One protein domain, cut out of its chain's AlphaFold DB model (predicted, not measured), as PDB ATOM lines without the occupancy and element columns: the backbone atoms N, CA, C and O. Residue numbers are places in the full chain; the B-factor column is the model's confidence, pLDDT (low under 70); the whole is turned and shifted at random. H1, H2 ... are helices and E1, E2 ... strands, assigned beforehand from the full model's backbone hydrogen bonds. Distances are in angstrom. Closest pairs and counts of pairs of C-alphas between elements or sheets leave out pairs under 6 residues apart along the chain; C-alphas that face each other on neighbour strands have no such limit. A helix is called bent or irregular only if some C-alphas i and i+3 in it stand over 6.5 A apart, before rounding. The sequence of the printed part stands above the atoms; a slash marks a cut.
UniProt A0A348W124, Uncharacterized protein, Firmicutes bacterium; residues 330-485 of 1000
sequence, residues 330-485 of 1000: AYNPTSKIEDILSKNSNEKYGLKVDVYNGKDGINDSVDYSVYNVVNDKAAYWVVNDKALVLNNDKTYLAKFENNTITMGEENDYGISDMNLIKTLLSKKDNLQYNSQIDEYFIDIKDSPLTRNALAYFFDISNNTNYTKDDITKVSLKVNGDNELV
ATOM      1  N   ALA A 330     -44.270 -36.032 -22.047       84.31
ATOM      2  CA  ALA A 330     -43.531 -35.062 -22.854       84.31
ATOM      3  C   ALA A 330     -43.695 -35.260 -24.375       84.31
ATOM      4  O   ALA A 330     -43.604 -34.281 -25.113       84.31
ATOM      5  N   TYR A 331     -43.972 -36.483 -24.849       87.94
ATOM      6  CA  TYR A 331     -44.219 -36.761 -26.270       87.94
ATOM      7  C   TYR A 331     -45.662 -36.441 -26.710       87.94
ATOM      8  O   TYR A 331     -45.950 -36.466 -27.909       87.94
ATOM      9  N   ASN A 332     -46.574 -36.116 -25.782       92.50
ATOM     10  CA  ASN A 332     -47.991 -35.881 -26.074       92.50
ATOM     11  C   ASN A 332     -48.203 -34.601 -26.912       92.50
ATOM     12  O   ASN A 332     -47.975 -33.491 -26.421       92.50
ATOM     13  N   PRO A 333     -48.700 -34.702 -28.160       95.62
ATOM     14  CA  PRO A 333     -48.777 -33.553 -29.050       95.62
ATOM     15  C   PRO A 333     -49.968 -32.631 -28.770       95.62
ATOM     16  O   PRO A 333     -49.997 -31.527 -29.309       95.62
ATOM     17  N   THR A 334     -50.935 -33.023 -27.931       94.88
ATOM     18  CA  THR A 334     -52.226 -32.319 -27.781       94.88
ATOM     19  C   THR A 334     -52.052 -30.825 -27.485       94.88
ATOM     20  O   THR A 334     -52.550 -29.988 -28.237       94.88
ATOM     21  N   SER A 335     -51.276 -30.465 -26.458       94.94
ATOM     22  CA  SER A 335     -51.058 -29.058 -26.082       94.94
ATOM     23  C   SER A 335     -50.222 -28.275 -27.103       94.94
ATOM     24  O   SER A 335     -50.365 -27.058 -27.211       94.94
ATOM     25  N   LYS A 336     -49.364 -28.952 -27.877       97.12
ATOM     26  CA  LYS A 336     -48.587 -28.334 -28.964       97.12
ATOM     27  C   LYS A 336     -49.474 -28.044 -30.175       97.12
ATOM     28  O   LYS A 336     -49.395 -26.954 -30.736       97.12
ATOM     29  N   ILE A 337     -50.349 -28.985 -30.533       97.50
ATOM     30  CA  ILE A 337     -51.368 -28.798 -31.567       97.50
ATOM     31  C   ILE A 337     -52.315 -27.662 -31.166       97.50
ATOM     32  O   ILE A 337     -52.610 -26.806 -31.991       97.50
ATOM     33  N   GLU A 338     -52.746 -27.593 -29.906       96.94
ATOM     34  CA  GLU A 338     -53.614 -26.514 -29.417       96.94
ATOM     35  C   GLU A 338     -52.941 -25.130 -29.459       96.94
ATOM     36  O   GLU A 338     -53.597 -24.165 -29.848       96.94
ATOM     37  N   ASP A 339     -51.635 -25.012 -29.176       97.56
ATOM     38  CA  ASP A 339     -50.892 -23.758 -29.395       97.56
ATOM     39  C   ASP A 339     -50.850 -23.377 -30.889       97.56
ATOM     40  O   ASP A 339     -51.160 -22.237 -31.241       97.56
ATOM     41  N   ILE A 340     -50.565 -24.332 -31.785       97.88
ATOM     42  CA  ILE A 340     -50.564 -24.111 -33.245       97.88
ATOM     43  C   ILE A 340     -51.953 -23.667 -33.741       97.88
ATOM     44  O   ILE A 340     -52.057 -22.667 -34.456       97.88
ATOM     45  N   LEU A 341     -53.023 -24.354 -33.324       96.75
ATOM     46  CA  LEU A 341     -54.419 -24.029 -33.655       96.75
ATOM     47  C   LEU A 341     -54.909 -22.721 -33.009       96.75
ATOM     48  O   LEU A 341     -55.857 -22.118 -33.503       96.75
ATOM     49  N   SER A 342     -54.281 -22.247 -31.928       96.69
ATOM     50  CA  SER A 342     -54.602 -20.934 -31.344       96.69
ATOM     51  C   SER A 342     -54.063 -19.758 -32.174       96.69
ATOM     52  O   SER A 342     -54.586 -18.647 -32.086       96.69
ATOM     53  N   LYS A 343     -53.033 -20.014 -32.994       96.38
ATOM     54  CA  LYS A 343     -52.313 -19.028 -33.821       96.38
ATOM     55  C   LYS A 343     -52.676 -19.087 -35.308       96.38
ATOM     56  O   LYS A 343     -52.367 -18.152 -36.039       96.38
ATOM     57  N   ASN A 344     -53.330 -20.162 -35.749       95.44
ATOM     58  CA  ASN A 344     -53.659 -20.437 -37.148       95.44
ATOM     59  C   ASN A 344     -55.136 -20.834 -37.288       95.44
ATOM     60  O   ASN A 344     -55.666 -21.570 -36.461       95.44
ATOM     61  N   SER A 345     -55.796 -20.398 -38.359       92.38
ATOM     62  CA  SER A 345     -57.169 -20.780 -38.706       92.38
ATOM     63  C   SER A 345     -57.222 -21.547 -40.030       92.38
ATOM     64  O   SER A 345     -56.252 -21.586 -40.783       92.38
ATOM     65  N   ASN A 346     -58.389 -22.104 -40.363       85.94
ATOM     66  CA  ASN A 346     -58.628 -22.764 -41.653       85.94
ATOM     67  C   ASN A 346     -58.401 -21.846 -42.874       85.94
ATOM     68  O   ASN A 346     -58.206 -22.355 -43.976       85.94
ATOM     69  N   GLU A 347     -58.457 -20.524 -42.686       85.50
ATOM     70  CA  GLU A 347     -58.360 -19.499 -43.737       85.50
ATOM     71  C   GLU A 347     -57.056 -18.693 -43.671       85.50
ATOM     72  O   GLU A 347     -56.687 -18.058 -44.653       85.50
ATOM     73  N   LYS A 348     -56.371 -18.685 -42.519       89.94
ATOM     74  CA  LYS A 348     -55.140 -17.921 -42.288       89.94
ATOM     75  C   LYS A 348     -54.158 -18.741 -41.471       89.94
ATOM     76  O   LYS A 348     -54.364 -18.938 -40.274       89.94
ATOM     77  N   TYR A 349     -53.104 -19.217 -42.115       94.75
ATOM     78  CA  TYR A 349     -52.142 -20.132 -41.519       94.75
ATOM     79  C   TYR A 349     -50.744 -19.940 -42.096       94.75
ATOM     80  O   TYR A 349     -50.575 -19.479 -43.222       94.75
ATOM     81  N   GLY A 350     -49.731 -20.321 -41.329       95.44
ATOM     82  CA  GLY A 350     -48.354 -20.389 -41.790       95.44
ATOM     83  C   GLY A 350     -47.631 -21.538 -41.111       95.44
ATOM     84  O   GLY A 350     -47.635 -21.615 -39.888       95.44
ATOM     85  N   LEU A 351     -46.991 -22.409 -41.889       97.88
ATOM     86  CA  LEU A 351     -46.150 -23.501 -41.405       97.88
ATOM     87  C   LEU A 351     -44.796 -23.471 -42.126       97.88
ATOM     88  O   LEU A 351     -44.754 -23.405 -43.355       97.88
ATOM     89  N   LYS A 352     -43.701 -23.561 -41.362       97.56
ATOM     90  CA  LYS A 352     -42.402 -24.057 -41.834       97.56
ATOM     91  C   LYS A 352     -42.172 -25.436 -41.223       97.56
ATOM     92  O   LYS A 352     -42.196 -25.569 -39.996       97.56
ATOM     93  N   VAL A 353     -41.901 -26.427 -42.063       98.38
ATOM     94  CA  VAL A 353     -41.635 -27.812 -41.655       98.38
ATOM     95  C   VAL A 353     -40.325 -28.267 -42.285       98.38
ATOM     96  O   VAL A 353     -40.180 -28.187 -43.499       98.38
ATOM     97  N   ASP A 354     -39.378 -28.724 -41.471       97.69
ATOM     98  CA  ASP A 354     -38.142 -29.352 -41.954       97.69
ATOM     99  C   ASP A 354     -38.368 -30.861 -42.068       97.69
ATOM    100  O   ASP A 354     -38.999 -31.452 -41.191       97.69
ATOM    101  N   VAL A 355     -37.923 -31.467 -43.167       97.56
ATOM    102  CA  VAL A 355     -38.342 -32.811 -43.582       97.56
ATOM    103  C   VAL A 355     -37.157 -33.761 -43.693       97.56
ATOM    104  O   VAL A 355     -36.074 -33.385 -44.147       97.56
ATOM    105  N   TYR A 356     -37.400 -34.998 -43.271       95.00
ATOM    106  CA  TYR A 356     -36.430 -36.073 -43.151       95.00
ATOM    107  C   TYR A 356     -37.011 -37.337 -43.802       95.00
ATOM    108  O   TYR A 356     -37.921 -37.974 -43.267       95.00
ATOM    109  N   ASN A 357     -36.513 -37.691 -44.982       91.94
ATOM    110  CA  ASN A 357     -36.966 -38.851 -45.742       91.94
ATOM    111  C   ASN A 357     -36.469 -40.142 -45.081       91.94
ATOM    112  O   ASN A 357     -35.263 -40.339 -44.938       91.94
ATOM    113  N   GLY A 358     -37.391 -41.023 -44.678       88.12
ATOM    114  CA  GLY A 358     -37.071 -42.310 -44.053       88.12
ATOM    115  C   GLY A 358     -36.378 -42.267 -42.678       88.12
ATOM    116  O   GLY A 358     -35.994 -43.323 -42.181       88.12
ATOM    117  N   LYS A 359     -36.219 -41.097 -42.044       87.56
ATOM    118  CA  LYS A 359     -35.521 -40.942 -40.749       87.56
ATOM    119  C   LYS A 359     -36.452 -40.362 -39.679       87.56
ATOM    120  O   LYS A 359     -37.487 -39.781 -40.013       87.56
ATOM    121  N   ASP A 360     -36.101 -40.495 -38.401       79.44
ATOM    122  CA  ASP A 360     -36.927 -39.990 -37.291       79.44
ATOM    123  C   ASP A 360     -36.767 -38.477 -37.024       79.44
ATOM    124  O   ASP A 360     -37.580 -37.890 -36.306       79.44
ATOM    125  N   GLY A 361     -35.770 -37.831 -37.645       79.31
ATOM    126  CA  GLY A 361     -35.512 -36.396 -37.552       79.31
ATOM    127  C   GLY A 361     -34.663 -35.986 -36.344       79.31
ATOM    128  O   GLY A 361     -34.590 -34.793 -36.035       79.31
ATOM    129  N   ILE A 362     -34.033 -36.932 -35.637       72.00
ATOM    130  CA  ILE A 362     -33.333 -36.688 -34.368       72.00
ATOM    131  C   ILE A 362     -31.809 -36.734 -34.577       72.00
ATOM    132  O   ILE A 362     -31.162 -37.775 -34.487       72.00
ATOM    133  N   ASN A 363     -31.212 -35.548 -34.760       69.12
ATOM    134  CA  ASN A 363     -29.815 -35.295 -35.178       69.12
ATOM    135  C   ASN A 363     -29.509 -35.554 -36.670       69.12
ATOM    136  O   ASN A 363     -28.362 -35.400 -37.089       69.12
ATOM    137  N   ASP A 364     -30.520 -35.881 -37.474       79.50
ATOM    138  CA  ASP A 364     -30.405 -36.013 -38.927       79.50
ATOM    139  C   ASP A 364     -30.073 -34.695 -39.648       79.50
ATOM    140  O   ASP A 364     -30.410 -33.592 -39.202       79.50
ATOM    141  N   SER A 365     -29.509 -34.811 -40.855       86.56
ATOM    142  CA  SER A 365     -29.539 -33.726 -41.837       86.56
ATOM    143  C   SER A 365     -30.940 -33.589 -42.444       86.56
ATOM    144  O   SER A 365     -31.474 -34.561 -42.983       86.56
ATOM    145  N   VAL A 366     -31.491 -32.372 -42.407       93.69
ATOM    146  CA  VAL A 366     -32.715 -31.991 -43.134       93.69
ATOM    147  C   VAL A 366     -32.515 -32.245 -44.629       93.69
ATOM    148  O   VAL A 366     -31.539 -31.754 -45.195       93.69
ATOM    149  N   ASP A 367     -33.435 -32.972 -45.261       94.69
ATOM    150  CA  ASP A 367     -33.400 -33.222 -46.706       94.69
ATOM    151  C   ASP A 367     -33.998 -32.037 -47.484       94.69
ATOM    152  O   ASP A 367     -33.441 -31.617 -48.495       94.69
ATOM    153  N   TYR A 368     -35.102 -31.459 -46.988       95.50
ATOM    154  CA  TYR A 368     -35.715 -30.231 -47.514       95.50
ATOM    155  C   TYR A 368     -36.588 -29.519 -46.465       95.50
ATOM    156  O   TYR A 368     -36.939 -30.090 -45.433       95.50
ATOM    157  N   SER A 369     -36.964 -28.264 -46.731       95.81
ATOM    158  CA  SER A 369     -37.948 -27.514 -45.936       95.81
ATOM    159  C   SER A 369     -39.196 -27.213 -46.764       95.81
ATOM    160  O   SER A 369     -39.085 -26.698 -47.877       95.81
ATOM    161  N   VAL A 370     -40.373 -27.437 -46.181       97.44
ATOM    162  CA  VAL A 370     -41.663 -26.934 -46.670       97.44
ATOM    163  C   VAL A 370     -41.952 -25.576 -46.036       97.44
ATOM    164  O   VAL A 370     -41.861 -25.426 -44.815       97.44
ATOM    165  N   TYR A 371     -42.393 -24.613 -46.841       96.44
ATOM    166  CA  TYR A 371     -43.139 -23.440 -46.380       96.44
ATOM    167  C   TYR A 371     -44.549 -23.491 -46.961       96.44
ATOM    168  O   TYR A 371     -44.712 -23.705 -48.157       96.44
ATOM    169  N   ASN A 372     -45.572 -23.257 -46.146       95.81
ATOM    170  CA  ASN A 372     -46.967 -23.218 -46.582       95.81
ATOM    171  C   ASN A 372     -47.678 -22.091 -45.831       95.81
ATOM    172  O   ASN A 372     -47.787 -22.142 -44.607       95.81
ATOM    173  N   VAL A 373     -48.083 -21.041 -46.545       93.44
ATOM    174  CA  VAL A 373     -48.556 -19.786 -45.949       93.44
ATOM    175  C   VAL A 373     -49.774 -19.275 -46.703       93.44
ATOM    176  O   VAL A 373     -49.748 -19.162 -47.923       93.44
ATOM    177  N   VAL A 374     -50.817 -18.909 -45.964       90.81
ATOM    178  CA  VAL A 374     -51.988 -18.164 -46.434       90.81
ATOM    179  C   VAL A 374     -52.267 -17.057 -45.423       90.81
ATOM    180  O   VAL A 374     -52.566 -17.325 -44.260       90.81
ATOM    181  N   ASN A 375     -52.134 -15.802 -45.846       84.00
ATOM    182  CA  ASN A 375     -52.319 -14.620 -45.005       84.00
ATOM    183  C   ASN A 375     -52.999 -13.473 -45.794       84.00
ATOM    184  O   ASN A 375     -53.314 -13.626 -46.969       84.00
ATOM    185  N   ASP A 376     -53.240 -12.316 -45.161       74.12
ATOM    186  CA  ASP A 376     -53.913 -11.154 -45.788       74.12
ATOM    187  C   ASP A 376     -53.162 -10.512 -46.979       74.12
ATOM    188  O   ASP A 376     -53.706  -9.620 -47.630       74.12
ATOM    189  N   LYS A 377     -51.918 -10.913 -47.257       71.00
ATOM    190  CA  LYS A 377     -51.083 -10.385 -48.347       71.00
ATOM    191  C   LYS A 377     -50.814 -11.404 -49.451       71.00
ATOM    192  O   LYS A 377     -50.771 -11.021 -50.617       71.00
ATOM    193  N   ALA A 378     -50.566 -12.661 -49.077       78.25
ATOM    194  CA  ALA A 378     -50.069 -13.696 -49.972       78.25
ATOM    195  C   ALA A 378     -50.549 -15.096 -49.561       78.25
ATOM    196  O   ALA A 378     -50.768 -15.384 -48.381       78.25
ATOM    197  N   ALA A 379     -50.666 -15.977 -50.554       87.75
ATOM    198  CA  ALA A 379     -50.988 -17.386 -50.385       87.75
ATOM    199  C   ALA A 379     -50.085 -18.227 -51.300       87.75
ATOM    200  O   ALA A 379     -50.129 -18.086 -52.523       87.75
ATOM    201  N   TYR A 380     -49.221 -19.049 -50.711       91.50
ATOM    202  CA  TYR A 380     -48.173 -19.776 -51.425       91.50
ATOM    203  C   TYR A 380     -47.704 -21.032 -50.673       91.50
ATOM    204  O   TYR A 380     -47.929 -21.215 -49.473       91.50
ATOM    205  N   TRP A 381     -46.988 -21.886 -51.397       95.12
ATOM    206  CA  TRP A 381     -46.268 -23.044 -50.881       95.12
ATOM    207  C   TRP A 381     -44.896 -23.132 -51.566       95.12
ATOM    208  O   TRP A 381     -44.780 -22.751 -52.728       95.12
ATOM    209  N   VAL A 382     -43.854 -23.574 -50.860       94.56
ATOM    210  CA  VAL A 382     -42.480 -23.703 -51.386       94.56
ATOM    211  C   VAL A 382     -41.819 -24.959 -50.822       94.56
ATOM    212  O   VAL A 382     -41.815 -25.145 -49.605       94.56
ATOM    213  N   VAL A 383     -41.212 -25.760 -51.700       94.50
ATOM    214  CA  VAL A 383     -40.329 -26.894 -51.390       94.50
ATOM    215  C   VAL A 383     -39.145 -26.852 -52.353       94.50
ATOM    216  O   VAL A 383     -39.329 -26.838 -53.566       94.50
ATOM    217  N   ASN A 384     -37.921 -26.854 -51.822       89.38
ATOM    218  CA  ASN A 384     -36.694 -26.687 -52.611       89.38
ATOM    219  C   ASN A 384     -36.744 -25.405 -53.471       89.38
ATOM    220  O   ASN A 384     -36.988 -24.323 -52.935       89.38
ATOM    221  N   ASP A 385     -36.506 -25.508 -54.780       90.19
ATOM    222  CA  ASP A 385     -36.661 -24.426 -55.755       90.19
ATOM    223  C   ASP A 385     -38.067 -24.370 -56.387       90.19
ATOM    224  O   ASP A 385     -38.363 -23.446 -57.145       90.19
ATOM    225  N   LYS A 386     -38.948 -25.325 -56.066       92.81
ATOM    226  CA  LYS A 386     -40.332 -25.412 -56.544       92.81
ATOM    227  C   LYS A 386     -41.260 -24.622 -55.621       92.81
ATOM    228  O   LYS A 386     -41.210 -24.735 -54.398       92.81
ATOM    229  N   ALA A 387     -42.152 -23.838 -56.207       92.50
ATOM    230  CA  ALA A 387     -43.180 -23.101 -55.489       92.50
ATOM    231  C   ALA A 387     -44.539 -23.232 -56.180       92.50
ATOM    232  O   ALA A 387     -44.622 -23.393 -57.395       92.50
ATOM    233  N   LEU A 388     -45.605 -23.104 -55.398       92.00
ATOM    234  CA  LEU A 388     -46.946 -22.808 -55.878       92.00
ATOM    235  C   LEU A 388     -47.362 -21.435 -55.348       92.00
ATOM    236  O   LEU A 388     -47.106 -21.108 -54.187       92.00
ATOM    237  N   VAL A 389     -48.042 -20.641 -56.171       87.00
ATOM    238  CA  VAL A 389     -48.560 -19.317 -55.791       87.00
ATOM    239  C   VAL A 389     -50.029 -19.219 -56.167       87.00
ATOM    240  O   VAL A 389     -50.375 -19.388 -57.335       87.00
ATOM    241  N   LEU A 390     -50.891 -18.896 -55.201       80.25
ATOM    242  CA  LEU A 390     -52.276 -18.535 -55.487       80.25
ATOM    243  C   LEU A 390     -52.300 -17.120 -56.073       80.25
ATOM    244  O   LEU A 390     -52.013 -16.134 -55.391       80.25
ATOM    245  N   ASN A 391     -52.650 -17.021 -57.348       66.38
ATOM    246  CA  ASN A 391     -52.733 -15.770 -58.083       66.38
ATOM    247  C   ASN A 391     -53.946 -15.882 -59.009       66.38
ATOM    248  O   ASN A 391     -53.922 -16.648 -59.961       66.38
ATOM    249  N   ASN A 392     -55.001 -15.108 -58.756       56.94
ATOM    250  CA  ASN A 392     -56.255 -15.131 -59.534       56.94
ATOM    251  C   ASN A 392     -57.174 -16.333 -59.293       56.94
ATOM    252  O   ASN A 392     -57.723 -16.887 -60.243       56.94
ATOM    253  N   ASP A 393     -57.292 -16.756 -58.026       63.84
ATOM    254  CA  ASP A 393     -57.964 -17.977 -57.517       63.84
ATOM    255  C   ASP A 393     -57.429 -19.305 -58.089       63.84
ATOM    256  O   ASP A 393     -57.599 -20.367 -57.495       63.84
ATOM    257  N   LYS A 394     -56.703 -19.224 -59.199       68.38
ATOM    258  CA  LYS A 394     -55.865 -20.237 -59.816       68.38
ATOM    259  C   LYS A 394     -54.534 -20.314 -59.077       68.38
ATOM    260  O   LYS A 394     -54.011 -19.313 -58.577       68.38
ATOM    261  N   THR A 395     -53.977 -21.514 -59.003       81.81
ATOM    262  CA  THR A 395     -52.636 -21.726 -58.458       81.81
ATOM    263  C   THR A 395     -51.667 -21.877 -59.622       81.81
ATOM    264  O   THR A 395     -51.981 -22.525 -60.611       81.81
ATOM    265  N   TYR A 396     -50.510 -21.231 -59.533       82.38
ATOM    266  CA  TYR A 396     -49.472 -21.269 -60.560       82.38
ATOM    267  C   TYR A 396     -48.234 -21.960 -60.014       82.38
ATOM    268  O   TYR A 396     -47.811 -21.668 -58.891       82.38
ATOM    269  N   LEU A 397     -47.630 -22.823 -60.827       87.00
ATOM    270  CA  LEU A 397     -46.285 -23.317 -60.584       87.00
ATOM    271  C   LEU A 397     -45.303 -22.150 -60.745       87.00
ATOM    272  O   LEU A 397     -45.428 -21.320 -61.644       87.00
ATOM    273  N   ALA A 398     -44.325 -22.060 -59.857       85.50
ATOM    274  CA  ALA A 398     -43.303 -21.026 -59.871       85.50
ATOM    275  C   ALA A 398     -41.957 -21.607 -59.430       85.50
ATOM    276  O   ALA A 398     -41.898 -22.618 -58.731       85.50
ATOM    277  N   LYS A 399     -40.869 -20.939 -59.814       87.88
ATOM    278  CA  LYS A 399     -39.520 -21.245 -59.336       87.88
ATOM    279  C   LYS A 399     -39.070 -20.204 -58.314       87.88
ATOM    280  O   LYS A 399     -39.207 -19.006 -58.568       87.88
ATOM    281  N   PHE A 400     -38.527 -20.647 -57.186       86.69
ATOM    282  CA  PHE A 400     -38.003 -19.801 -56.116       86.69
ATOM    283  C   PHE A 400     -36.493 -20.009 -55.954       86.69
ATOM    284  O   PHE A 400     -36.039 -21.010 -55.410       86.69
ATOM    285  N   GLU A 401     -35.697 -19.039 -56.403       85.00
ATOM    286  CA  GLU A 401     -34.233 -19.072 -56.301       85.00
ATOM    287  C   GLU A 401     -33.703 -17.704 -55.869       85.00
ATOM    288  O   GLU A 401     -34.169 -16.672 -56.342       85.00
ATOM    289  N   ASN A 402     -32.699 -17.672 -54.985       82.94
ATOM    290  CA  ASN A 402     -32.024 -16.435 -54.558       82.94
ATOM    291  C   ASN A 402     -32.991 -15.312 -54.099       82.94
ATOM    292  O   ASN A 402     -32.817 -14.148 -54.458       82.94
ATOM    293  N   ASN A 403     -34.033 -15.665 -53.330       78.56
ATOM    294  CA  ASN A 403     -35.111 -14.761 -52.887       78.56
ATOM    295  C   ASN A 403     -35.825 -14.029 -54.052       78.56
ATOM    296  O   ASN A 403     -36.303 -12.906 -53.903       78.56
ATOM    297  N   THR A 404     -35.883 -14.669 -55.221       74.38
ATOM    298  CA  THR A 404     -36.567 -14.211 -56.437       74.38
ATOM    299  C   THR A 404     -37.582 -15.271 -56.862       74.38
ATOM    300  O   THR A 404     -37.334 -16.465 -56.698       74.38
ATOM    301  N   ILE A 405     -38.729 -14.841 -57.394       81.44
ATOM    302  CA  ILE A 405     -39.811 -15.724 -57.848       81.44
ATOM    303  C   ILE A 405     -39.967 -15.571 -59.359       81.44
ATOM    304  O   ILE A 405     -40.190 -14.461 -59.845       81.44
ATOM    305  N   THR A 406     -39.912 -16.683 -60.082       81.19
ATOM    306  CA  THR A 406     -40.244 -16.758 -61.508       81.19
ATOM    307  C   THR A 406     -41.565 -17.504 -61.648       81.19
ATOM    308  O   THR A 406     -41.622 -18.699 -61.372       81.19
ATOM    309  N   MET A 407     -42.628 -16.808 -62.050       80.06
ATOM    310  CA  MET A 407     -43.922 -17.438 -62.338       80.06
ATOM    311  C   MET A 407     -43.810 -18.327 -63.582       80.06
ATOM    312  O   MET A 407     -43.217 -17.908 -64.577       80.06
ATOM    313  N   GLY A 408     -44.381 -19.527 -63.517       74.56
ATOM    314  CA  GLY A 408     -44.530 -20.461 -64.628       74.56
ATOM    315  C   GLY A 408     -45.998 -20.644 -65.014       74.56
ATOM    316  O   GLY A 408     -46.776 -19.688 -65.022       74.56
ATOM    317  N   GLU A 409     -46.355 -21.877 -65.358       77.44
ATOM    318  CA  GLU A 409     -47.676 -22.261 -65.863       77.44
ATOM    319  C   GLU A 409     -48.723 -22.420 -64.745       77.44
ATOM    320  O   GLU A 409     -48.411 -22.417 -63.551       77.44
ATOM    321  N   GLU A 410     -49.995 -22.504 -65.138       81.44
ATOM    322  CA  GLU A 410     -51.095 -22.784 -64.211       81.44
ATOM    323  C   GLU A 410     -51.040 -24.248 -63.731       81.44
ATOM    324  O   GLU A 410     -50.521 -25.115 -64.428       81.44
ATOM    325  N   ASN A 411     -51.537 -24.521 -62.524       81.56
ATOM    326  CA  ASN A 411     -51.425 -25.810 -61.850       81.56
ATOM    327  C   ASN A 411     -52.767 -26.198 -61.203       81.56
ATOM    328  O   ASN A 411     -53.284 -25.459 -60.364       81.56
ATOM    329  N   ASP A 412     -53.293 -27.377 -61.551       73.19
ATOM    330  CA  ASP A 412     -54.671 -27.797 -61.234       73.19
ATOM    331  C   ASP A 412     -54.978 -27.958 -59.733       73.19
ATOM    332  O   ASP A 412     -56.133 -27.848 -59.321       73.19
ATOM    333  N   TYR A 413     -53.963 -28.236 -58.908       75.81
ATOM    334  CA  TYR A 413     -54.097 -28.402 -57.454       75.81
ATOM    335  C   TYR A 413     -53.710 -27.120 -56.700       75.81
ATOM    336  O   TYR A 413     -52.765 -26.415 -57.065       75.81
ATOM    337  N   GLY A 414     -54.468 -26.800 -55.650       82.25
ATOM    338  CA  GLY A 414     -54.448 -25.489 -55.006       82.25
ATOM    339  C   GLY A 414     -53.694 -25.427 -53.678       82.25
ATOM    340  O   GLY A 414     -53.583 -26.412 -52.949       82.25
ATOM    341  N   ILE A 415     -53.268 -24.218 -53.284       88.69
ATOM    342  CA  ILE A 415     -52.660 -23.959 -51.958       88.69
ATOM    343  C   ILE A 415     -53.565 -24.437 -50.804       88.69
ATOM    344  O   ILE A 415     -53.080 -24.886 -49.765       88.69
ATOM    345  N   SER A 416     -54.889 -24.382 -50.992       86.12
ATOM    346  CA  SER A 416     -55.891 -24.873 -50.039       86.12
ATOM    347  C   SER A 416     -55.839 -26.376 -49.786       86.12
ATOM    348  O   SER A 416     -56.262 -26.814 -48.714       86.12
ATOM    349  N   ASP A 417     -55.347 -27.159 -50.745       90.00
ATOM    350  CA  ASP A 417     -55.342 -28.618 -50.657       90.00
ATOM    351  C   ASP A 417     -54.239 -29.099 -49.714       90.00
ATOM    352  O   ASP A 417     -54.402 -30.113 -49.050       90.00
ATOM    353  N   MET A 418     -53.174 -28.309 -49.553       92.31
ATOM    354  CA  MET A 418     -52.042 -28.543 -48.647       92.31
ATOM    355  C   MET A 418     -52.334 -28.160 -47.177       92.31
ATOM    356  O   MET A 418     -51.461 -28.268 -46.321       92.31
ATOM    357  N   ASN A 419     -53.544 -27.693 -46.854       94.25
ATOM    358  CA  ASN A 419     -53.882 -27.066 -45.568       94.25
ATOM    359  C   ASN A 419     -53.932 -28.057 -44.382       94.25
ATOM    360  O   ASN A 419     -55.007 -28.500 -43.966       94.25
ATOM    361  N   LEU A 420     -52.772 -28.363 -43.789       96.81
ATOM    362  CA  LEU A 420     -52.662 -29.291 -42.652       96.81
ATOM    363  C   LEU A 420     -53.370 -28.804 -41.377       96.81
ATOM    364  O   LEU A 420     -53.778 -29.635 -40.565       96.81
ATOM    365  N   ILE A 421     -53.582 -27.492 -41.203       96.31
ATOM    366  CA  ILE A 421     -54.384 -26.947 -40.091       96.31
ATOM    367  C   ILE A 421     -55.812 -27.503 -40.164       96.31
ATOM    368  O   ILE A 421     -56.316 -28.082 -39.199       96.31
ATOM    369  N   LYS A 422     -56.432 -27.390 -41.343       93.56
ATOM    370  CA  LYS A 422     -57.800 -27.838 -41.617       93.56
ATOM    371  C   LYS A 422     -57.916 -29.357 -41.744       93.56
ATOM    372  O   LYS A 422     -58.912 -29.911 -41.280       93.56
ATOM    373  N   THR A 423     -56.962 -30.030 -42.392       93.94
ATOM    374  CA  THR A 423     -57.102 -31.448 -42.784       93.94
ATOM    375  C   THR A 423     -56.485 -32.450 -41.808       93.94
ATOM    376  O   THR A 423     -56.936 -33.598 -41.790       93.94
ATOM    377  N   LEU A 424     -55.498 -32.045 -40.998       95.81
ATOM    378  CA  LEU A 424     -54.799 -32.910 -40.042       95.81
ATOM    379  C   LEU A 424     -54.971 -32.430 -38.596       95.81
ATOM    380  O   LEU A 424     -55.544 -33.146 -37.782       95.81
ATOM    381  N   LEU A 425     -54.487 -31.229 -38.266       96.19
ATOM    382  CA  LEU A 425     -54.369 -30.777 -36.874       96.19
ATOM    383  C   LEU A 425     -55.730 -30.543 -36.203       96.19
ATOM    384  O   LEU A 425     -55.889 -30.816 -35.015       96.19
ATOM    385  N   SER A 426     -56.742 -30.139 -36.975       92.94
ATOM    386  CA  SER A 426     -58.147 -30.084 -36.545       92.94
ATOM    387  C   SER A 426     -58.682 -31.416 -35.991       92.94
ATOM    388  O   SER A 426     -59.615 -31.412 -35.191       92.94
ATOM    389  N   LYS A 427     -58.087 -32.556 -36.377       91.75
ATOM    390  CA  LYS A 427     -58.480 -33.911 -35.963       91.75
ATOM    391  C   LYS A 427     -57.777 -34.392 -34.686       91.75
ATOM    392  O   LYS A 427     -57.805 -35.591 -34.418       91.75
ATOM    393  N   LYS A 428     -57.162 -33.507 -33.888       92.38
ATOM    394  CA  LYS A 428     -56.449 -33.875 -32.643       92.38
ATOM    395  C   LYS A 428     -57.273 -34.768 -31.697       92.38
ATOM    396  O   LYS A 428     -56.722 -35.638 -31.039       92.38
ATOM    397  N   ASP A 429     -58.595 -34.598 -31.666       92.75
ATOM    398  CA  ASP A 429     -59.482 -35.360 -30.776       92.75
ATOM    399  C   ASP A 429     -59.725 -36.810 -31.260       92.75
ATOM    400  O   ASP A 429     -60.300 -37.616 -30.533       92.75
ATOM    401  N   ASN A 430     -59.233 -37.165 -32.457       91.94
ATOM    402  CA  ASN A 430     -59.217 -38.526 -33.006       91.94
ATOM    403  C   ASN A 430     -57.880 -39.263 -32.759       91.94
ATOM    404  O   ASN A 430     -57.698 -40.360 -33.291       91.94
ATOM    405  N   LEU A 431     -56.931 -38.672 -32.020       93.38
ATOM    406  CA  LEU A 431     -55.603 -39.253 -31.789       93.38
ATOM    407  C   LEU A 431     -55.677 -40.571 -30.996       93.38
ATOM    408  O   LEU A 431     -56.077 -40.601 -29.833       93.38
ATOM    409  N   GLN A 432     -55.224 -41.659 -31.618       93.56
ATOM    410  CA  GLN A 432     -55.084 -42.978 -31.008       93.56
ATOM    411  C   GLN A 432     -53.652 -43.160 -30.497       93.56
ATOM    412  O   GLN A 432     -52.712 -43.306 -31.277       93.56
ATOM    413  N   TYR A 433     -53.479 -43.131 -29.179       91.81
ATOM    414  CA  TYR A 433     -52.170 -43.276 -28.548       91.81
ATOM    415  C   TYR A 433     -51.669 -44.728 -28.582       91.81
ATOM    416  O   TYR A 433     -52.336 -45.620 -28.051       91.81
ATOM    417  N   ASN A 434     -50.480 -44.959 -29.146       89.56
ATOM    418  CA  ASN A 434     -49.747 -46.211 -28.988       89.56
ATOM    419  C   ASN A 434     -48.706 -46.066 -27.864       89.56
ATOM    420  O   ASN A 434     -47.629 -45.494 -28.050       89.56
ATOM    421  N   SER A 435     -49.027 -46.636 -26.701       86.06
ATOM    422  CA  SER A 435     -48.210 -46.551 -25.488       86.06
ATOM    423  C   SER A 435     -46.920 -47.368 -25.507       86.06
ATOM    424  O   SER A 435     -46.174 -47.301 -24.539       86.06
ATOM    425  N   GLN A 436     -46.654 -48.153 -26.554       86.88
ATOM    426  CA  GLN A 436     -45.406 -48.915 -26.677       86.88
ATOM    427  C   GLN A 436     -44.306 -48.126 -27.411       86.88
ATOM    428  O   GLN A 436     -43.141 -48.497 -27.337       86.88
ATOM    429  N   ILE A 437     -44.651 -47.032 -28.106       87.56
ATOM    430  CA  ILE A 437     -43.716 -46.272 -28.965       87.56
ATOM    431  C   ILE A 437     -43.764 -44.744 -28.760       87.56
ATOM    432  O   ILE A 437     -43.045 -44.021 -29.444       87.56
ATOM    433  N   ASP A 438     -44.573 -44.259 -27.810       88.50
ATOM    434  CA  ASP A 438     -44.821 -42.831 -27.527       88.50
ATOM    435  C   ASP A 438     -45.272 -42.013 -28.755       88.50
ATOM    436  O   ASP A 438     -44.792 -40.910 -29.027       88.50
ATOM    437  N   GLU A 439     -46.236 -42.551 -29.510       90.94
ATOM    438  CA  GLU A 439     -46.733 -41.889 -30.719       90.94
ATOM    439  C   GLU A 439     -48.253 -42.004 -30.903       90.94
ATOM    440  O   GLU A 439     -48.876 -43.007 -30.544       90.94
ATOM    441  N   TYR A 440     -48.868 -40.943 -31.436       94.31
ATOM    442  CA  TYR A 440     -50.319 -40.766 -31.483       94.31
ATOM    443  C   TYR A 440     -50.805 -40.758 -32.937       94.31
ATOM    444  O   TYR A 440     -50.530 -39.826 -33.691       94.31
ATOM    445  N   PHE A 441     -51.526 -41.797 -33.347       93.94
ATOM    446  CA  PHE A 441     -51.934 -42.029 -34.733       93.94
ATOM    447  C   PHE A 441     -53.284 -41.383 -35.053       93.94
ATOM    448  O   PHE A 441     -54.171 -41.320 -34.205       93.94
ATOM    449  N   ILE A 442     -53.465 -40.950 -36.300       91.19
ATOM    450  CA  ILE A 442     -54.763 -40.554 -36.856       91.19
ATOM    451  C   ILE A 442     -55.060 -41.478 -38.038       91.19
ATOM    452  O   ILE A 442     -54.264 -41.576 -38.973       91.19
ATOM    453  N   ASP A 443     -56.220 -42.135 -38.013       82.25
ATOM    454  CA  ASP A 443     -56.690 -42.914 -39.158       82.25
ATOM    455  C   ASP A 443     -57.102 -41.976 -40.312       82.25
ATOM    456  O   ASP A 443     -57.858 -41.011 -40.141       82.25
ATOM    457  N   ILE A 444     -56.564 -42.258 -41.498       87.31
ATOM    458  CA  ILE A 444     -56.779 -41.526 -42.753       87.31
ATOM    459  C   ILE A 444     -57.238 -42.451 -43.892       87.31
ATOM    460  O   ILE A 444     -57.313 -42.018 -45.047       87.31
ATOM    461  N   LYS A 445     -57.576 -43.713 -43.593       76.12
ATOM    462  CA  LYS A 445     -58.048 -44.703 -44.569       76.12
ATOM    463  C   LYS A 445     -59.265 -44.197 -45.349       76.12
ATOM    464  O   LYS A 445     -59.255 -44.220 -46.578       76.12
ATOM    465  N   ASP A 446     -60.231 -43.625 -44.636       75.38
ATOM    466  CA  ASP A 446     -61.478 -43.097 -45.201       75.38
ATOM    467  C   ASP A 446     -61.442 -41.558 -45.345       75.38
ATOM    468  O   ASP A 446     -62.472 -40.885 -45.340       75.38
ATOM    469  N   SER A 447     -60.245 -40.954 -45.446       82.69
ATOM    470  CA  SER A 447     -60.088 -39.493 -45.535       82.69
ATOM    471  C   SER A 447     -59.154 -39.035 -46.670       82.69
ATOM    472  O   SER A 447     -58.057 -38.529 -46.404       82.69
ATOM    473  N   PRO A 448     -59.603 -39.125 -47.944       84.12
ATOM    474  CA  PRO A 448     -58.827 -38.694 -49.112       84.12
ATOM    475  C   PRO A 448     -58.313 -37.253 -49.017       84.12
ATOM    476  O   PRO A 448     -57.193 -36.978 -49.425       84.12
ATOM    477  N   LEU A 449     -59.084 -36.340 -48.411       87.88
ATOM    478  CA  LEU A 449     -58.673 -34.944 -48.223       87.88
ATOM    479  C   LEU A 449     -57.425 -34.799 -47.338       87.88
ATOM    480  O   LEU A 449     -56.574 -33.968 -47.633       87.88
ATOM    481  N   THR A 450     -57.282 -35.600 -46.277       92.06
ATOM    482  CA  THR A 450     -56.057 -35.583 -45.454       92.06
ATOM    483  C   THR A 450     -54.902 -36.256 -46.184       92.06
ATOM    484  O   THR A 450     -53.789 -35.746 -46.136       92.06
ATOM    485  N   ARG A 451     -55.157 -37.362 -46.896       92.44
ATOM    486  CA  ARG A 451     -54.114 -38.080 -47.641       92.44
ATOM    487  C   ARG A 451     -53.526 -37.222 -48.765       92.44
ATOM    488  O   ARG A 451     -52.313 -37.058 -48.827       92.44
ATOM    489  N   ASN A 452     -54.385 -36.591 -49.568       91.81
ATOM    490  CA  ASN A 452     -53.996 -35.618 -50.587       91.81
ATOM    491  C   ASN A 452     -53.239 -34.434 -49.966       91.81
ATOM    492  O   ASN A 452     -52.192 -34.054 -50.477       91.81
ATOM    493  N   ALA A 453     -53.719 -33.886 -48.843       94.62
ATOM    494  CA  ALA A 453     -53.054 -32.761 -48.187       94.62
ATOM    495  C   ALA A 453     -51.632 -33.088 -47.732       94.62
ATOM    496  O   ALA A 453     -50.733 -32.283 -47.945       94.62
ATOM    497  N   LEU A 454     -51.411 -34.272 -47.155       96.69
ATOM    498  CA  LEU A 454     -50.076 -34.738 -46.778       96.69
ATOM    499  C   LEU A 454     -49.210 -34.978 -48.023       96.69
ATOM    500  O   LEU A 454     -48.084 -34.493 -48.085       96.69
ATOM    501  N   ALA A 455     -49.757 -35.651 -49.040       95.06
ATOM    502  CA  ALA A 455     -49.052 -35.937 -50.286       95.06
ATOM    503  C   ALA A 455     -48.579 -34.671 -51.020       95.06
ATOM    504  O   ALA A 455     -47.445 -34.630 -51.490       95.06
ATOM    505  N   TYR A 456     -49.423 -33.636 -51.087       93.62
ATOM    506  CA  TYR A 456     -49.094 -32.364 -51.726       93.62
ATOM    507  C   TYR A 456     -48.220 -31.473 -50.839       93.62
ATOM    508  O   TYR A 456     -47.257 -30.902 -51.338       93.62
ATOM    509  N   PHE A 457     -48.493 -31.371 -49.532       96.44
ATOM    510  CA  PHE A 457     -47.711 -30.520 -48.623       96.44
ATOM    511  C   PHE A 457     -46.230 -30.914 -48.594       96.44
ATOM    512  O   PHE A 457     -45.369 -30.038 -48.601       96.44
ATOM    513  N   PHE A 458     -45.943 -32.219 -48.593       96.62
ATOM    514  CA  PHE A 458     -44.583 -32.760 -48.640       96.62
ATOM    515  C   PHE A 458     -44.090 -33.074 -50.068       96.62
ATOM    516  O   PHE A 458     -42.943 -33.474 -50.233       96.62
ATOM    517  N   ASP A 459     -44.930 -32.904 -51.097       93.75
ATOM    518  CA  ASP A 459     -44.630 -33.231 -52.505       93.75
ATOM    519  C   ASP A 459     -44.008 -34.634 -52.671       93.75
ATOM    520  O   ASP A 459     -42.946 -34.829 -53.272       93.75
ATOM    521  N   ILE A 460     -44.689 -35.613 -52.060       93.12
ATOM    522  CA  ILE A 460     -44.203 -36.974 -51.780       93.12
ATOM    523  C   ILE A 460     -43.671 -37.674 -53.032       93.12
ATOM    524  O   ILE A 460     -42.577 -38.230 -52.993       93.12
ATOM    525  N   SER A 461     -44.389 -37.591 -54.151       90.81
ATOM    526  CA  SER A 461     -44.033 -38.270 -55.404       90.81
ATOM    527  C   SER A 461     -42.911 -37.601 -56.207       90.81
ATOM    528  O   SER A 461     -42.526 -38.126 -57.245       90.81
ATOM    529  N   ASN A 462     -42.395 -36.450 -55.758       90.38
ATOM    530  CA  ASN A 462     -41.198 -35.815 -56.328       90.38
ATOM    531  C   ASN A 462     -39.984 -35.888 -55.384       90.38
ATOM    532  O   ASN A 462     -38.851 -35.778 -55.844       90.38
ATOM    533  N   ASN A 463     -40.206 -36.074 -54.077       89.06
ATOM    534  CA  ASN A 463     -39.148 -36.093 -53.058       89.06
ATOM    535  C   ASN A 463     -38.925 -37.484 -52.432       89.06
ATOM    536  O   ASN A 463     -38.029 -37.633 -51.603       89.06
ATOM    537  N   THR A 464     -39.716 -38.496 -52.797       88.81
ATOM    538  CA  THR A 464     -39.619 -39.884 -52.311       88.81
ATOM    539  C   THR A 464     -40.008 -40.882 -53.412       88.81
ATOM    540  O   THR A 464     -40.548 -40.491 -54.443       88.81
ATOM    541  N   ASN A 465     -39.808 -42.182 -53.167       88.69
ATOM    542  CA  ASN A 465     -40.238 -43.264 -54.069       88.69
ATOM    543  C   ASN A 465     -41.720 -43.676 -53.893       88.69
ATOM    544  O   ASN A 465     -42.115 -44.728 -54.389       88.69
ATOM    545  N   TYR A 466     -42.523 -42.900 -53.160       90.94
ATOM    546  CA  TYR A 466     -43.912 -43.229 -52.823       90.94
ATOM    547  C   TYR A 466     -44.919 -42.309 -53.525       90.94
ATOM    548  O   TYR A 466     -44.593 -41.218 -53.994       90.94
ATOM    549  N   THR A 467     -46.182 -42.722 -53.542       91.38
ATOM    550  CA  THR A 467     -47.322 -41.929 -54.011       91.38
ATOM    551  C   THR A 467     -48.176 -41.430 -52.842       91.38
ATOM    552  O   THR A 467     -47.919 -41.714 -51.671       91.38
ATOM    553  N   LYS A 468     -49.252 -40.697 -53.154       89.25
ATOM    554  CA  LYS A 468     -50.282 -40.339 -52.169       89.25
ATOM    555  C   LYS A 468     -50.953 -41.571 -51.551       89.25
ATOM    556  O   LYS A 468     -51.323 -41.519 -50.387       89.25
ATOM    557  N   ASP A 469     -51.138 -42.652 -52.311       89.56
ATOM    558  CA  ASP A 469     -51.980 -43.786 -51.911       89.56
ATOM    559  C   ASP A 469     -51.234 -44.796 -51.030       89.56
ATOM    560  O   ASP A 469     -51.864 -45.515 -50.255       89.56
ATOM    561  N   ASP A 470     -49.901 -44.736 -51.035       90.38
ATOM    562  CA  ASP A 470     -49.029 -45.412 -50.074       90.38
ATOM    563  C   ASP A 470     -49.145 -44.842 -48.650       90.38
ATOM    564  O   ASP A 470     -48.742 -45.503 -47.698       90.38
ATOM    565  N   ILE A 471     -49.694 -43.635 -48.463       92.56
ATOM    566  CA  ILE A 471     -49.844 -43.015 -47.139       92.56
ATOM    567  C   ILE A 471     -51.069 -43.621 -46.428       92.56
ATOM    568  O   ILE A 471     -52.196 -43.117 -46.515       92.56
ATOM    569  N   THR A 472     -50.854 -44.724 -45.710       89.38
ATOM    570  CA  THR A 472     -51.914 -45.485 -45.027       89.38
ATOM    571  C   THR A 472     -52.229 -44.955 -43.628       89.38
ATOM    572  O   THR A 472     -53.384 -45.022 -43.202       89.38
ATOM    573  N   LYS A 473     -51.237 -44.391 -42.925       91.38
ATOM    574  CA  LYS A 473     -51.395 -43.750 -41.607       91.38
ATOM    575  C   LYS A 473     -50.543 -42.486 -41.498       91.38
ATOM    576  O   LYS A 473     -49.541 -42.316 -42.189       91.38
ATOM    577  N   VAL A 474     -50.921 -41.627 -40.557       95.69
ATOM    578  CA  VAL A 474     -50.125 -40.486 -40.087       95.69
ATOM    579  C   VAL A 474     -50.121 -40.491 -38.564       95.69
ATOM    580  O   VAL A 474     -51.107 -40.887 -37.938       95.69
ATOM    581  N   SER A 475     -49.024 -40.053 -37.958       95.62
ATOM    582  CA  SER A 475     -48.905 -39.937 -36.508       95.62
ATOM    583  C   SER A 475     -48.230 -38.642 -36.079       95.62
ATOM    584  O   SER A 475     -47.524 -37.997 -36.854       95.62
ATOM    585  N   LEU A 476     -48.506 -38.250 -34.837       96.44
ATOM    586  CA  LEU A 476     -48.045 -37.024 -34.209       96.44
ATOM    587  C   LEU A 476     -47.362 -37.343 -32.871       96.44
ATOM    588  O   LEU A 476     -47.848 -38.170 -32.095       96.44
ATOM    589  N   LYS A 477     -46.268 -36.638 -32.580       94.19
ATOM    590  CA  LYS A 477     -45.612 -36.580 -31.259       94.19
ATOM    591  C   LYS A 477     -44.891 -35.246 -31.082       94.19
ATOM    592  O   LYS A 477     -44.758 -34.479 -32.033       94.19
ATOM    593  N   VAL A 478     -44.431 -34.960 -29.872       93.44
ATOM    594  CA  VAL A 478     -43.532 -33.835 -29.579       93.44
ATOM    595  C   VAL A 478     -42.112 -34.358 -29.369       93.44
ATOM    596  O   VAL A 478     -41.925 -35.365 -28.696       93.44
ATOM    597  N   ASN A 479     -41.110 -33.711 -29.971       88.88
ATOM    598  CA  ASN A 479     -39.702 -34.088 -29.789       88.88
ATOM    599  C   ASN A 479     -39.084 -33.450 -28.525       88.88
ATOM    600  O   ASN A 479     -39.700 -32.627 -27.845       88.88
ATOM    601  N   GLY A 480     -37.830 -33.808 -28.223       82.56
ATOM    602  CA  GLY A 480     -37.095 -33.278 -27.064       82.56
ATOM    603  C   GLY A 480     -36.894 -31.754 -27.064       82.56
ATOM    604  O   GLY A 480     -36.725 -31.174 -25.993       82.56
ATOM    605  N   ASP A 481     -36.979 -31.108 -28.231       87.38
ATOM    606  CA  ASP A 481     -36.885 -29.652 -28.407       87.38
ATOM    607  C   ASP A 481     -38.255 -28.941 -28.323       87.38
ATOM    608  O   ASP A 481     -38.345 -27.727 -28.520       87.38
ATOM    609  N   ASN A 482     -39.327 -29.666 -27.966       91.25
ATOM    610  CA  ASN A 482     -40.705 -29.169 -27.887       91.25
ATOM    611  C   ASN A 482     -41.266 -28.699 -29.251       91.25
ATOM    612  O   ASN A 482     -42.018 -27.723 -29.340       91.25
ATOM    613  N   GLU A 483     -40.918 -29.396 -30.328       95.06
ATOM    614  CA  GLU A 483     -41.436 -29.187 -31.687       95.06
ATOM    615  C   GLU A 483     -42.466 -30.274 -32.035       95.06
ATOM    616  O   GLU A 483     -42.383 -31.396 -31.532       95.06
ATOM    617  N   LEU A 484     -43.451 -29.961 -32.890       97.38
ATOM    618  CA  LEU A 484     -44.409 -30.965 -33.369       97.38
ATOM    619  C   LEU A 484     -43.770 -31.803 -34.480       97.38
ATOM    620  O   LEU A 484     -43.283 -31.253 -35.466       97.38
ATOM    621  N   VAL A 485     -43.841 -33.119 -34.337       96.38
ATOM    622  CA  VAL A 485     -43.391 -34.111 -35.313       96.38
ATOM    623  C   VAL A 485     -44.609 -34.705 -36.018       96.38
ATOM    624  O   VAL A 485     -45.599 -35.029 -35.359       96.38
TER     625      VAL A 485
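What this domain is: This is residues 330 to 485 of the 1000 residues of an uncharacterized protein of Firmicutes bacterium (UniProt A0A348W124). A twisted sheet of six strands, E1 to E6, makes one part of an elongated body, and a small sheet of three strands, E7 to E9, lies toward its other end. The short helices H2, H3 and H4 follow one another in a row from the large sheet to the small one, with H5 packed on H2 and H3, and H1 on H4. The printed part has 156 residues, with six named helices and nine named strands in the order H1 E1 E2 E3 E4 E5 E6 H2 H3 H4 E7 E8 H5 H6 E9; the class is mixed. Both sheets are antiparallel, in the orders E1 E2 E3 E4 E5 E6 and E7 E8 E9. The whole is compact, with a radius of gyration of the C-alphas of 15.8 A and spans of 47 by 31 by 30 A.

How they stand to each other: Begin with E1, residues 349 to 357, E2, 368 to 374, E3, 379 to 383, E4, 386 to 390, E5, 395 to 401, and E6, 404 to 411: a meander, each strand the antiparallel neighbour of the one before. Within hydrogen-bond range are N 351 and O 372, 2.8 A; N 382 and O 371, 2.8 A; N 388 and O 381, 2.8 A; N 387 and O 398, 2.8 A; and N 399 and O 406, 2.8 A. E6 bends by 59 degrees at residue 408. H2, residues 415 to 418, only grazes this sheet; its closest C-alpha to E3 is Ile 415, 6.2 A from that of Tyr 380. H5, residues 448 to 457, touches H2, closest at the C-alphas of Ala 453 and Met 418, 4.4 A. H5 also touches H3, residues 420 to 423, closest at the C-alphas of Thr 450 and Thr 423, 5.0 A. H6, residues 460 to 463, is close to H5 but not clearly touching, the closest C-alphas, Ser 461 and Ala 455, being 7.5 A apart. H1, residues 334 to 343, touches H4, residues 425 to 430, closest at the C-alphas of Ile 337 and Leu 425, 6.4 A, opposite ways at a shallow tilt of 32 degrees, only just short of steep. H4 only grazes the sheet of E7, residues 432 to 434, E8, 439 to 443, and E9, 473 to 478, where N 432 and O 441, 2.8 A, and N 442 and O 474, 2.9 A, are within range. H1 and H5 have every O i to N i+4 pair within range; H4, irregular with C-alphas 426 and 429 at 7.9 A, has 0 of 2, but 2 of 3 O i to N i+3 pairs.

Where its parts are: Find C-alpha 334 at (-52.226, -32.319, -27.781); from there H1 runs 14.6 A. E1 runs 24.5 A from C-alpha 349 at (-52.142, -20.132, -41.519), E2 20.3 A and E6 19.6 A. E9 runs 17.5 A to C-alpha 478 at (-43.532, -33.835, -29.579).

The domain as a whole: The two C-alphas farthest apart, Asn 392 and Gln 436, are 48.4 A apart. The printed part has no cut, and no link is long. Residues 363 and 391 to 394 have pLDDT under 70.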